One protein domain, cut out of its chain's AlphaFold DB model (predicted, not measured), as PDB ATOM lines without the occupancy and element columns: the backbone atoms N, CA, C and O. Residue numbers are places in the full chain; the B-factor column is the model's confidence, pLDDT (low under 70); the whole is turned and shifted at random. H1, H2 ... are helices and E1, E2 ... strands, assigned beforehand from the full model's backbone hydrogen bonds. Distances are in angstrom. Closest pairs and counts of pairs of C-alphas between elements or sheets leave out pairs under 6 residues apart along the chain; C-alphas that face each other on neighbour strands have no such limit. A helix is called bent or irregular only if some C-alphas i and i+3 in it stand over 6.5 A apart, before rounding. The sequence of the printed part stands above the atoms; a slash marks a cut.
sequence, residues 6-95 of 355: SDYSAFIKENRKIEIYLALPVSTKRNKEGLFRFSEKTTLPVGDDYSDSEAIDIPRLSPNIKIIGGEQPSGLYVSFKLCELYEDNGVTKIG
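Overview. This is residues 6 to 95 of the 355 residues of an uncharacterized protein of Proteobacteria bacterium (UniProt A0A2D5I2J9). A small curled sheet of four strands, with the short helix H1 across one face, forms a body at one end, and a thin arm makes much of the length. The arm is the hairpin E2 and E3 with the long loop of residues 42 to 59 beyond it, and E3 runs on into the sheet's strand E4. The printed part has 90 residues, with one named helix and six named strands in the order H1 E1 E2 E3 E4 E5 E6, of mixed class. The sheet runs E4 - E1 - E5 - E6, all antiparallel. The whole is extended, with a radius of gyration of the C-alphas of 19.6 A and spans of 62 by 30 by 18 A.

Along the chain. Find C-alpha 6 at (47.233, -13.346, -34.364), where H1 begins; it holds residues 6 to 15 and is irregular, with C-alphas 7 and 10 7.5 A apart. E1, residues 17 to 25, is 25.0 A long. Next come E2, residues 38 to 41, E3, 60 to 63, and E4, 66 to 69. E5, residues 77 to 88, is 30.9 A long and bends by 58 degrees at residue 80. E6, residues 91 to 94, ends with C-alpha 94 at (44.330, -8.900, -20.953).

Arrangement. Look first at E1 and E5: N 18 and O 85 are 2.8 A apart. E4 pairs with E1 through N 21 and O 68, 2.8 A, and the hairpin E5 and E6 through N 86 and O 93, 2.9 A. H1 is on this strongly twisted sheet, two layers with the helix on one face, at a height of 7.0 A; the C-alphas of Ile 12 and Tyr 86 are its closest to E5, 6.2 A. It lies over E5, across the strands at 74 degrees on the local plane. In H1, 4 of 6 O i to N i+4 pairs are within hydrogen-bond range. In the hairpin E2 and E3, N 39 and O 62 are 2.8 A apart; both strands are apart from H1.

Size, cuts and confidence. The C-alphas of Ser 51 and Asn 89 are the two farthest apart, 62.6 A. The printed part has no cut; the links E1 to E2 and E2 to E3 are long. The pLDDT is under 70 at residues 6, 9 to 11, 13 to 15 and 30 to 34.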
ATOM      1  N   SER A   6      46.549 -13.855 -33.164       68.81
ATOM      2  CA  SER A   6      47.233 -13.346 -34.364       68.81
ATOM      3  C   SER A   6      46.290 -12.655 -35.341       68.81
ATOM      4  O   SER A   6      46.644 -11.618 -35.903       68.81
ATOM      5  N   ASP A   7      45.079 -13.189 -35.487       74.12
ATOM      6  CA  ASP A   7      44.100 -12.756 -36.485       74.12
ATOM      7  C   ASP A   7      43.517 -11.376 -36.132       74.12
ATOM      8  O   ASP A   7      42.982 -10.681 -36.990       74.12
ATOM      9  N   TYR A   8      43.689 -10.945 -34.878       72.38
ATOM     10  CA  TYR A   8      43.221  -9.662 -34.353       72.38
ATOM     11  C   TYR A   8      44.361  -8.668 -34.094       72.38
ATOM     12  O   TYR A   8      44.110  -7.531 -33.704       72.38
ATOM     13  N   SER A   9      45.620  -9.055 -34.327       66.88
ATOM     14  CA  SER A   9      46.802  -8.247 -33.984       66.88
ATOM     15  C   SER A   9      46.846  -6.880 -34.681       66.88
ATOM     16  O   SER A   9      47.196  -5.882 -34.054       66.88
ATOM     17  N   ALA A  10      46.441  -6.812 -35.954       66.62
ATOM     18  CA  ALA A  10      46.329  -5.555 -36.696       66.62
ATOM     19  C   ALA A  10      45.236  -4.645 -36.108       66.62
ATOM     20  O   ALA A  10      45.465  -3.458 -35.898       66.62
ATOM     21  N   PHE A  11      44.088  -5.228 -35.748       68.12
ATOM     22  CA  PHE A  11      42.958  -4.500 -35.173       68.12
ATOM     23  C   PHE A  11      43.259  -3.968 -33.765       68.12
ATOM     24  O   PHE A  11      42.832  -2.870 -33.418       68.12
ATOM     25  N   ILE A  12      44.021  -4.718 -32.959       71.25
ATOM     26  CA  ILE A  12      44.462  -4.279 -31.626       71.25
ATOM     27  C   ILE A  12      45.438  -3.100 -31.746       71.25
ATOM     28  O   ILE A  12      45.311  -2.142 -30.988       71.25
ATOM     29  N   LYS A  13      46.375  -3.136 -32.708       68.38
ATOM     30  CA  LYS A  13      47.314  -2.026 -32.959       68.38
ATOM     31  C   LYS A  13      46.600  -0.738 -33.375       68.38
ATOM     32  O   LYS A  13      47.013   0.346 -32.977       68.38
ATOM     33  N   GLU A  14      45.533  -0.854 -34.159       67.00
ATOM     34  CA  GLU A  14      44.780   0.295 -34.668       67.00
ATOM     35  C   GLU A  14      43.806   0.869 -33.626       67.00
ATOM     36  O   GLU A  14      43.809   2.070 -33.362       67.00
ATOM     37  N   ASN A  15      43.023   0.013 -32.962       64.94
ATOM     38  CA  ASN A  15      41.976   0.438 -32.025       64.94
ATOM     39  C   ASN A  15      42.441   0.525 -30.564       64.94
ATOM     40  O   ASN A  15      41.649   0.862 -29.683       64.94
ATOM     41  N   ARG A  16      43.712   0.201 -30.285       73.62
ATOM     42  CA  ARG A  16      44.357   0.083 -28.956       73.62
ATOM     43  C   ARG A  16      43.750  -0.969 -28.022       73.62
ATOM     44  O   ARG A  16      44.436  -1.442 -27.118       73.62
ATOM     45  N   LYS A  17      42.488  -1.348 -28.223       85.19
ATOM     46  CA  LYS A  17      41.731  -2.290 -27.406       85.19
ATOM     47  C   LYS A  17      40.707  -3.038 -28.260       85.19
ATOM     48  O   LYS A  17      40.053  -2.445 -29.111       85.19
ATOM     49  N   ILE A  18      40.541  -4.329 -27.998       90.56
ATOM     50  CA  ILE A  18      39.512  -5.177 -28.602       90.56
ATOM     51  C   ILE A  18      38.743  -5.914 -27.508       90.56
ATOM     52  O   ILE A  18      39.304  -6.326 -26.491       90.56
ATOM     53  N   GLU A  19      37.447  -6.087 -27.712       92.44
ATOM     54  CA  GLU A  19      36.591  -6.849 -26.811       92.44
ATOM     55  C   GLU A  19      36.374  -8.253 -27.364       92.44
ATOM     56  O   GLU A  19      36.232  -8.443 -28.572       92.44
ATOM     57  N   ILE A  20      36.369  -9.246 -26.479       92.88
ATOM     58  CA  ILE A  20      36.182 -10.648 -26.843       92.88
ATOM     59  C   ILE A  20      34.884 -11.147 -26.222       92.88
ATOM     60  O   ILE A  20      34.675 -11.043 -25.012       92.88
ATOM     61  N   TYR A  21      34.029 -11.736 -27.048       93.75
ATOM     62  CA  TYR A  21      32.704 -12.212 -26.680       93.75
ATOM     63  C   TYR A  21      32.599 -13.724 -26.831       93.75
ATOM     64  O   TYR A  21      33.063 -14.284 -27.823       93.75
ATOM     65  N   LEU A  22      31.921 -14.376 -25.884       93.75
ATOM     66  CA  LEU A  22      31.381 -15.720 -26.079       93.75
ATOM     67  C   LEU A  22      29.958 -15.582 -26.605       93.75
ATOM     68  O   LEU A  22      29.135 -14.916 -25.979       93.75
ATOM     69  N   ALA A  23      29.670 -16.207 -27.736       93.38
ATOM     70  CA  ALA A  23      28.415 -16.069 -28.448       93.38
ATOM     71  C   ALA A  23      27.813 -17.438 -28.775       93.38
ATOM     72  O   ALA A  23      28.513 -18.383 -29.130       93.38
ATOM     73  N   LEU A  24      26.492 -17.532 -28.687       93.81
ATOM     74  CA  LEU A  24      25.717 -18.712 -29.048       93.81
ATOM     75  C   LEU A  24      24.532 -18.265 -29.912       93.81
ATOM     76  O   LEU A  24      23.801 -17.371 -29.483       93.81
ATOM     77  N   PRO A  25      24.305 -18.848 -31.102       93.00
ATOM     78  CA  PRO A  25      23.160 -18.474 -31.925       93.00
ATOM     79  C   PRO A  25      21.836 -18.638 -31.168       93.00
ATOM     80  O   PRO A  25      21.628 -19.630 -30.467       93.00
ATOM     81  N   VAL A  26      20.926 -17.677 -31.332       91.62
ATOM     82  CA  VAL A  26      19.593 -17.721 -30.704       91.62
ATOM     83  C   VAL A  26      18.727 -18.807 -31.351       91.62
ATOM     84  O   VAL A  26      17.982 -19.507 -30.662       91.62
ATOM     85  N   SER A  27      18.833 -18.965 -32.675       88.25
ATOM     86  CA  SER A  27      17.937 -19.823 -33.454       88.25
ATOM     87  C   SER A  27      18.126 -21.312 -33.162       88.25
ATOM     88  O   SER A  27      19.202 -21.880 -33.354       88.25
ATOM     89  N   THR A  28      17.033 -21.973 -32.785       81.25
ATOM     90  CA  THR A  28      16.927 -23.428 -32.600       81.25
ATOM     91  C   THR A  28      16.368 -24.150 -33.822       81.25
ATOM     92  O   THR A  28      16.129 -25.352 -33.752       81.25
ATOM     93  N   LYS A  29      16.160 -23.447 -34.946       77.94
ATOM     94  CA  LYS A  29      15.838 -24.033 -36.257       77.94
ATOM     95  C   LYS A  29      16.918 -23.649 -37.258       77.94
ATOM     96  O   LYS A  29      17.403 -22.517 -37.246       77.94
ATOM     97  N   ARG A  30      17.311 -24.592 -38.114       67.81
ATOM     98  CA  ARG A  30      18.331 -24.349 -39.137       67.81
ATOM     99  C   ARG A  30      17.777 -23.322 -40.128       67.81
ATOM    100  O   ARG A  30      16.826 -23.614 -40.848       67.81
ATOM    101  N   ASN A  31      18.319 -22.106 -40.111       67.38
ATOM    102  CA  ASN A  31      17.979 -21.076 -41.086       67.38
ATOM    103  C   ASN A  31      18.873 -21.216 -42.334       67.38
ATOM    104  O   ASN A  31      19.883 -21.925 -42.312       67.38
ATOM    105  N   LYS A  32      18.504 -20.543 -43.432       64.19
ATOM    106  CA  LYS A  32      19.276 -20.573 -44.691       64.19
ATOM    107  C   LYS A  32      20.701 -20.014 -44.539       64.19
ATOM    108  O   LYS A  32      21.569 -20.362 -45.325       64.19
ATOM    109  N   GLU A  33      20.939 -19.205 -43.511       66.44
ATOM    110  CA  GLU A  33      22.239 -18.598 -43.195       66.44
ATOM    111  C   GLU A  33      23.158 -19.515 -42.365       66.44
ATOM    112  O   GLU A  33      24.275 -19.131 -42.027       66.44
ATOM    113  N   GLY A  34      22.714 -20.727 -42.006       67.38
ATOM    114  CA  GLY A  34      23.528 -21.684 -41.248       67.38
ATOM    115  C   GLY A  34      23.768 -21.302 -39.779       67.38
ATOM    116  O   GLY A  34      24.612 -21.901 -39.113       67.38
ATOM    117  N   LEU A  35      23.018 -20.334 -39.246       76.94
ATOM    118  CA  LEU A  35      23.055 -19.917 -37.845       76.94
ATOM    119  C   LEU A  35      22.130 -20.810 -37.023       76.94
ATOM    120  O   LEU A  35      20.927 -20.578 -36.910       76.94
ATOM    121  N   PHE A  36      22.715 -21.859 -36.451       87.19
ATOM    122  CA  PHE A  36      22.005 -22.843 -35.646       87.19
ATOM    123  C   PHE A  36      22.664 -22.983 -34.273       87.19
ATOM    124  O   PHE A  36      23.890 -23.062 -34.176       87.19
ATOM    125  N   ARG A  37      21.844 -22.987 -33.215       90.62
ATOM    126  CA  ARG A  37      22.283 -23.040 -31.811       90.62
ATOM    127  C   ARG A  37      23.040 -24.314 -31.467       90.62
ATOM    128  O   ARG A  37      23.876 -24.301 -30.568       90.62
ATOM    129  N   PHE A  38      22.743 -25.395 -32.172       90.88
ATOM    130  CA  PHE A  38      23.379 -26.683 -31.974       90.88
ATOM    131  C   PHE A  38      24.133 -27.103 -33.231       90.88
ATOM    132  O   PHE A  38      23.955 -26.537 -34.300       90.88
ATOM    133  N   SER A  39      24.998 -28.086 -33.108       87.81
ATOM    134  CA  SER A  39      25.597 -28.814 -34.216       87.81
ATOM    135  C   SER A  39      25.482 -30.292 -33.897       87.81
ATOM    136  O   SER A  39      25.547 -30.677 -32.728       87.81
ATOM    137  N   GLU A  40      25.301 -31.113 -34.920       87.19
ATOM    138  CA  GLU A  40      25.387 -32.556 -34.747       87.19
ATOM    139  C   GLU A  40      26.796 -32.923 -34.273       87.19
ATOM    140  O   GLU A  40      27.793 -32.416 -34.796       87.19
ATOM    141  N   LYS A  41      26.870 -33.747 -33.228       87.12
ATOM    142  CA  LYS A  41      28.119 -34.233 -32.658       87.12
ATOM    143  C   LYS A  41      28.136 -35.745 -32.782       87.12
ATOM    144  O   LYS A  41      27.414 -36.431 -32.065       87.12
ATOM    145  N   THR A  42      29.014 -36.244 -33.641       85.31
ATOM    146  CA  THR A  42      29.306 -37.673 -33.718       85.31
ATOM    147  C   THR A  42      29.915 -38.124 -32.394       85.31
ATOM    148  O   THR A  42      30.920 -37.573 -31.933       85.31
ATOM    149  N   THR A  43      29.284 -39.102 -31.757       87.06
ATOM    150  CA  THR A  43      29.788 -39.750 -30.545       87.06
ATOM    151  C   THR A  43      29.827 -41.253 -30.745       87.06
ATOM    152  O   THR A  43      29.206 -41.767 -31.666       87.06
ATOM    153  N   LEU A  44      30.567 -41.953 -29.888       91.19
ATOM    154  CA  LEU A  44      30.528 -43.410 -29.875       91.19
ATOM    155  C   LEU A  44      29.118 -43.899 -29.489       91.19
ATOM    156  O   LEU A  44      28.452 -43.207 -28.704       91.19
ATOM    157  N   PRO A  45      28.690 -45.070 -30.002       92.00
ATOM    158  CA  PRO A  45      27.491 -45.756 -29.541       92.00
ATOM    159  C   PRO A  45      27.481 -45.904 -28.021       92.00
ATOM    160  O   PRO A  45      28.527 -46.016 -27.375       92.00
ATOM    161  N   VAL A  46      26.288 -45.878 -27.449       92.06
ATOM    162  CA  VAL A  46      26.073 -45.792 -26.007       92.06
ATOM    163  C   VAL A  46      25.474 -47.113 -25.556       92.06
ATOM    164  O   VAL A  46      24.437 -47.517 -26.082       92.06
ATOM    165  N   GLY A  47      26.154 -47.793 -24.634       91.62
ATOM    166  CA  GLY A  47      25.614 -48.980 -23.973       91.62
ATOM    167  C   GLY A  47      24.434 -48.623 -23.074       91.62
ATOM    168  O   GLY A  47      24.302 -47.476 -22.643       91.62
ATOM    169  N   ASP A  48      23.577 -49.600 -22.814       91.44
ATOM    170  CA  ASP A  48      22.523 -49.471 -21.814       91.44
ATOM    171  C   ASP A  48      23.119 -49.668 -20.407       91.44
ATOM    172  O   ASP A  48      23.859 -50.619 -20.172       91.44
ATOM    173  N   ASP A  49      22.808 -48.767 -19.470       92.06
ATOM    174  CA  ASP A  49      23.273 -48.863 -18.077       92.06
ATOM    175  C   ASP A  49      22.501 -49.938 -17.278       92.06
ATOM    176  O   ASP A  49      22.930 -50.326 -16.190       92.06
ATOM    177  N   TYR A  50      21.342 -50.396 -17.775       91.38
ATOM    178  CA  TYR A  50      20.499 -51.397 -17.109       91.38
ATOM    179  C   TYR A  50      20.708 -52.825 -17.631       91.38
ATOM    180  O   TYR A  50      20.600 -53.778 -16.857       91.38
ATOM    181  N   SER A  51      20.975 -52.991 -18.927       90.06
ATOM    182  CA  SER A  51      21.108 -54.300 -19.573       90.06
ATOM    183  C   SER A  51      22.434 -54.445 -20.317       90.06
ATOM    184  O   SER A  51      22.958 -53.470 -20.840       90.06
ATOM    185  N   ASP A  52      22.928 -55.677 -20.464       87.38
ATOM    186  CA  ASP A  52      24.114 -55.999 -21.285       87.38
ATOM    187  C   ASP A  52      23.811 -55.980 -22.801       87.38
ATOM    188  O   ASP A  52      24.386 -56.735 -23.588       87.38
ATOM    189  N   SER A  53      22.852 -55.153 -23.222       91.44
ATOM    190  CA  SER A  53      22.483 -55.007 -24.627       91.44
ATOM    191  C   SER A  53      23.594 -54.316 -25.418       91.44
ATOM    192  O   SER A  53      24.397 -53.549 -24.882       91.44
ATOM    193  N   GLU A  54      23.624 -54.560 -26.729       92.19
ATOM    194  CA  GLU A  54      24.584 -53.904 -27.615       92.19
ATOM    195  C   GLU A  54      24.419 -52.379 -27.603       92.19
ATOM    196  O   GLU A  54      23.311 -51.844 -27.527       92.19
ATOM    197  N   ALA A  55      25.544 -51.673 -27.708       93.44
ATOM    198  CA  ALA A  55      25.561 -50.220 -27.733       93.44
ATOM    199  C   ALA A  55      24.892 -49.677 -29.005       93.44
ATOM    200  O   ALA A  55      25.220 -50.089 -30.119       93.44
ATOM    201  N   ILE A  56      23.993 -48.705 -28.841       92.75
ATOM    202  CA  ILE A  56      23.223 -48.116 -29.943       92.75
ATOM    203  C   ILE A  56      23.779 -46.736 -30.288       92.75
ATOM    204  O   ILE A  56      24.179 -45.963 -29.411       92.75
ATOM    205  N   ASP A  57      23.795 -46.410 -31.580       92.19
ATOM    206  CA  ASP A  57      24.113 -45.063 -32.036       92.19
ATOM    207  C   ASP A  57      22.936 -44.109 -31.777       92.19
ATOM    208  O   ASP A  57      21.823 -44.305 -32.269       92.19
ATOM    209  N   ILE A  58      23.187 -43.073 -30.977       90.81
ATOM    210  CA  ILE A  58      22.198 -42.059 -30.609       90.81
ATOM    211  C   ILE A  58      22.712 -40.707 -31.112       90.81
ATOM    212  O   ILE A  58      23.720 -40.221 -30.590       90.81
ATOM    213  N   PRO A  59      22.012 -40.044 -32.053       89.19
ATOM    214  CA  PRO A  59      22.384 -38.712 -32.511       89.19
ATOM    215  C   PRO A  59      22.385 -37.701 -31.362       89.19
ATOM    216  O   PRO A  59      21.382 -37.516 -30.666       89.19
ATOM    217  N   ARG A  60      23.513 -37.010 -31.169       91.31
ATOM    218  CA  ARG A  60      23.683 -36.001 -30.116       91.31
ATOM    219  C   ARG A  60      23.918 -34.620 -30.705       91.31
ATOM    220  O   ARG A  60      24.541 -34.447 -31.749       91.31
ATOM    221  N   LEU A  61      23.447 -33.612 -29.980       90.88
ATOM    222  CA  LEU A  61      23.636 -32.206 -30.308       90.88
ATOM    223  C   LEU A  61      24.645 -31.577 -29.345       90.88
ATOM    224  O   LEU A  61      24.547 -31.761 -28.133       90.88
ATOM    225  N   SER A  62      25.585 -30.790 -29.865       90.75
ATOM    226  CA  SER A  62      26.449 -29.923 -29.059       90.75
ATOM    227  C   SER A  62      26.135 -28.449 -29.307       90.75
ATOM    228  O   SER A  62      25.861 -28.084 -30.450       90.75
ATOM    229  N   PRO A  63      26.195 -27.568 -28.294       92.31
ATOM    230  CA  PRO A  63      26.048 -26.131 -28.504       92.31
ATOM    231  C   PRO A  63      27.101 -25.583 -29.479       92.31
ATOM    232  O   PRO A  63      28.295 -25.842 -29.326       92.31
ATOM    233  N   ASN A  64      26.664 -24.792 -30.459       90.56
ATOM    234  CA  ASN A  64      27.519 -24.154 -31.460       90.56
ATOM    235  C   ASN A  64      28.059 -22.817 -30.929       90.56
ATOM    236  O   ASN A  64      27.607 -21.734 -31.309       90.56
ATOM    237  N   ILE A  65      28.973 -22.911 -29.966       91.06
ATOM    238  CA  ILE A  65      29.570 -21.760 -29.287       91.06
ATOM    239  C   ILE A  65      30.630 -21.121 -30.194       91.06
ATOM    240  O   ILE A  65      31.447 -21.817 -30.793       91.06
ATOM    241  N   LYS A  66      30.634 -19.788 -30.271       89.06
ATOM    242  CA  LYS A  66      31.579 -18.971 -31.045       89.06
ATOM    243  C   LYS A  66      32.278 -17.949 -30.150       89.06
ATOM    244  O   LYS A  66      31.678 -17.442 -29.210       89.06
ATOM    245  N   ILE A  67      33.550 -17.676 -30.432       91.00
ATOM    246  CA  ILE A  67      34.286 -16.570 -29.824       91.00
ATOM    247  C   ILE A  67      34.412 -15.523 -30.921       91.00
ATOM    248  O   ILE A  67      34.882 -15.831 -32.015       91.00
ATOM    249  N   ILE A  68      33.938 -14.318 -30.634       89.94
ATOM    250  CA  ILE A  68      33.879 -13.207 -31.583       89.94
ATOM    251  C   ILE A  68      34.687 -12.061 -30.978       89.94
ATOM    252  O   ILE A  68      34.426 -11.666 -29.843       89.94
ATOM    253  N   GLY A  69      35.690 -11.573 -31.707       88.81
ATOM    254  CA  GLY A  69      36.457 -10.392 -31.324       88.81
ATOM    255  C   GLY A  69      35.980  -9.149 -32.067       88.81
ATOM    256  O   GLY A  69      35.597  -9.242 -33.231       88.81
ATOM    257  N   GLY A  70      36.039  -7.996 -31.407       87.31
ATOM    258  CA  GLY A  70      35.684  -6.705 -31.991       87.31
ATOM    259  C   GLY A  70      34.401  -6.145 -31.396       87.31
ATOM    260  O   GLY A  70      34.262  -6.072 -30.177       87.31
ATOM    261  N   GLU A  71      33.492  -5.714 -32.266       86.44
ATOM    262  CA  GLU A  71      32.211  -5.136 -31.864       86.44
ATOM    263  C   GLU A  71      31.279  -6.166 -31.215       86.44
ATOM    264  O   GLU A  71      31.406  -7.381 -31.403       86.44
ATOM    265  N   GLN A  72      30.307  -5.661 -30.455       88.44
ATOM    266  CA  GLN A  72      29.301  -6.487 -29.803       88.44
ATOM    267  C   GLN A  72      28.544  -7.343 -30.840       88.44
ATOM    268  O   GLN A  72      28.029  -6.801 -31.822       88.44
ATOM    269  N   PRO A  73      28.415  -8.669 -30.619       91.25
ATOM    270  CA  PRO A  73      27.663  -9.537 -31.515       91.25
ATOM    271  C   PRO A  73      26.225  -9.055 -31.732       91.25
ATOM    272  O   PRO A  73      25.561  -8.585 -30.806       91.25
ATOM    273  N   SER A  74      25.730  -9.212 -32.962       90.50
ATOM    274  CA  SER A  74      24.358  -8.843 -33.325       90.50
ATOM    275  C   SER A  74      23.315  -9.671 -32.562       90.50
ATOM    276  O   SER A  74      23.609 -10.747 -32.037       90.50
ATOM    277  N   GLY A  75      22.051  -9.228 -32.579       88.88
ATOM    278  CA  GLY A  75      20.924  -9.920 -31.929       88.88
ATOM    279  C   GLY A  75      20.622 -11.338 -32.442       88.88
ATOM    280  O   GLY A  75      19.731 -12.004 -31.922       88.88
ATOM    281  N   LEU A  76      21.367 -11.827 -33.439       90.31
ATOM    282  CA  LEU A  76      21.352 -13.227 -33.874       90.31
ATOM    283  C   LEU A  76      22.023 -14.163 -32.851       90.31
ATOM    284  O   LEU A  76      21.848 -15.385 -32.922       90.31
ATOM    285  N   TYR A  77      22.766 -13.601 -31.895       92.31
ATOM    286  CA  TYR A  77      23.466 -14.315 -30.838       92.31
ATOM    287  C   TYR A  77      22.970 -13.899 -29.450       92.31
ATOM    288  O   TYR A  77      22.678 -12.736 -29.190       92.31
ATOM    289  N   VAL A  78      22.948 -14.858 -28.525       93.62
ATOM    290  CA  VAL A  78      23.079 -14.563 -27.097       93.62
ATOM    291  C   VAL A  78      24.568 -14.543 -26.798       93.62
ATOM    292  O   VAL A  78      25.263 -15.527 -27.065       93.62
ATOM    293  N   SER A  79      25.067 -13.439 -26.255       93.88
ATOM    294  CA  SER A  79      26.491 -13.294 -25.971       93.88
ATOM    295  C   SER A  79      26.755 -12.526 -24.694       93.88
ATOM    296  O   SER A  79      25.962 -11.680 -24.285       93.88
ATOM    297  N   PHE A  80      27.921 -12.771 -24.111       93.31
ATOM    298  CA  PHE A  80      28.484 -11.913 -23.083       93.31
ATOM    299  C   PHE A  80      29.976 -11.721 -23.334       93.31
ATOM    300  O   PHE A  80      30.647 -12.564 -23.936       93.31
ATOM    301  N   LYS A  81      30.486 -10.583 -22.877       93.38
ATOM    302  CA  LYS A  81      31.898 -10.240 -22.986       93.38
ATOM    303  C   LYS A  81      32.705 -11.064 -21.990       93.38
ATOM    304  O   LYS A  81      32.385 -11.070 -20.800       93.38
ATOM    305  N   LEU A  82      33.733 -11.743 -22.490       92.38
ATOM    306  CA  LEU A  82      34.661 -12.575 -21.727       92.38
ATOM    307  C   LEU A  82      35.824 -11.759 -21.180       92.38
ATOM    308  O   LEU A  82      36.133 -11.838 -19.994       92.38
ATOM    309  N   CYS A  83      36.477 -10.999 -22.051       92.12
ATOM    310  CA  CYS A  83      37.652 -10.220 -21.708       92.12
ATOM    311  C   CYS A  83      37.860  -9.069 -22.691       92.12
ATOM    312  O   CYS A  83      37.133  -8.893 -23.671       92.12
ATOM    313  N   GLU A  84      38.873  -8.276 -22.387       91.75
ATOM    314  CA  GLU A  84      39.388  -7.215 -23.235       91.75
ATOM    315  C   GLU A  84      40.848  -7.535 -23.515       91.75
ATOM    316  O   GLU A  84      41.554  -7.962 -22.603       91.75
ATOM    317  N   LEU A  85      41.307  -7.323 -24.740       91.38
ATOM    318  CA  LEU A  85      42.725  -7.375 -25.070       91.38
ATOM    319  C   LEU A  85      43.176  -5.979 -25.485       91.38
ATOM    320  O   LEU A  85      42.441  -5.265 -26.162       91.38
ATOM    321  N   TYR A  86      44.374  -5.587 -25.081       89.75
ATOM    322  CA  TYR A  86      44.988  -4.324 -25.478       89.75
ATOM    323  C   TYR A  86      46.469  -4.535 -25.774       89.75
ATOM    324  O   TYR A  86      47.053  -5.538 -25.357       89.75
ATOM    325  N   GLU A  87      47.067  -3.615 -26.524       87.62
ATOM    326  CA  GLU A  87      48.504  -3.627 -26.788       87.62
ATOM    327  C   GLU A  87      49.227  -2.673 -25.841       87.62
ATOM    328  O   GLU A  87      48.814  -1.530 -25.645       87.62
ATOM    329  N   ASP A  88      50.301  -3.173 -25.240       85.44
ATOM    330  CA  ASP A  88      51.194  -2.424 -24.371       85.44
ATOM    331  C   ASP A  88      52.641  -2.775 -24.728       85.44
ATOM    332  O   ASP A  88      53.088  -3.904 -24.507       85.44
ATOM    333  N   ASN A  89      53.359  -1.809 -25.307       84.94
ATOM    334  CA  ASN A  89      54.758  -1.930 -25.730       84.94
ATOM    335  C   ASN A  89      55.040  -3.156 -26.623       84.94
ATOM    336  O   ASN A  89      55.995  -3.902 -26.411       84.94
ATOM    337  N   GLY A  90      54.191  -3.390 -27.620       81.12
ATOM    338  CA  GLY A  90      54.288  -4.496 -28.569       81.12
ATOM    339  C   GLY A  90      53.764  -5.835 -28.045       81.12
ATOM    340  O   GLY A  90      53.770  -6.814 -28.792       81.12
ATOM    341  N   VAL A  91      53.292  -5.898 -26.794       84.44
ATOM    342  CA  VAL A  91      52.774  -7.118 -26.161       84.44
ATOM    343  C   VAL A  91      51.264  -7.010 -25.969       84.44
ATOM    344  O   VAL A  91      50.760  -6.041 -25.409       84.44
ATOM    345  N   THR A  92      50.522  -8.028 -26.408       85.44
ATOM    346  CA  THR A  92      49.079  -8.118 -26.144       85.44
ATOM    347  C   THR A  92      48.830  -8.571 -24.707       85.44
ATOM    348  O   THR A  92      49.302  -9.630 -24.296       85.44
ATOM    349  N   LYS A  93      48.063  -7.785 -23.951       88.38
ATOM    350  CA  LYS A  93      47.691  -8.052 -22.557       88.38
ATOM    351  C   LYS A  93      46.177  -8.137 -22.398       88.38
ATOM    352  O   LYS A  93      45.426  -7.570 -23.187       88.38
ATOM    353  N   ILE A  94      45.739  -8.848 -21.360       89.06
ATOM    354  CA  ILE A  94      44.330  -8.900 -20.953       89.06
ATOM    355  C   ILE A  94      44.031  -7.673 -20.088       89.06
ATOM    356  O   ILE A  94      44.772  -7.385 -19.151       89.06
ATOM    357  N   GLY A  95      42.969  -6.950 -20.433       89.38
ATOM    358  CA  GLY A  95      42.478  -5.771 -19.725       89.38
ATOM    359  C   GLY A  95      41.839  -6.080 -18.376       89.38
ATOM    360  O   GLY A  95      41.468  -7.215 -18.073       89.38
TER     361      GLY A  95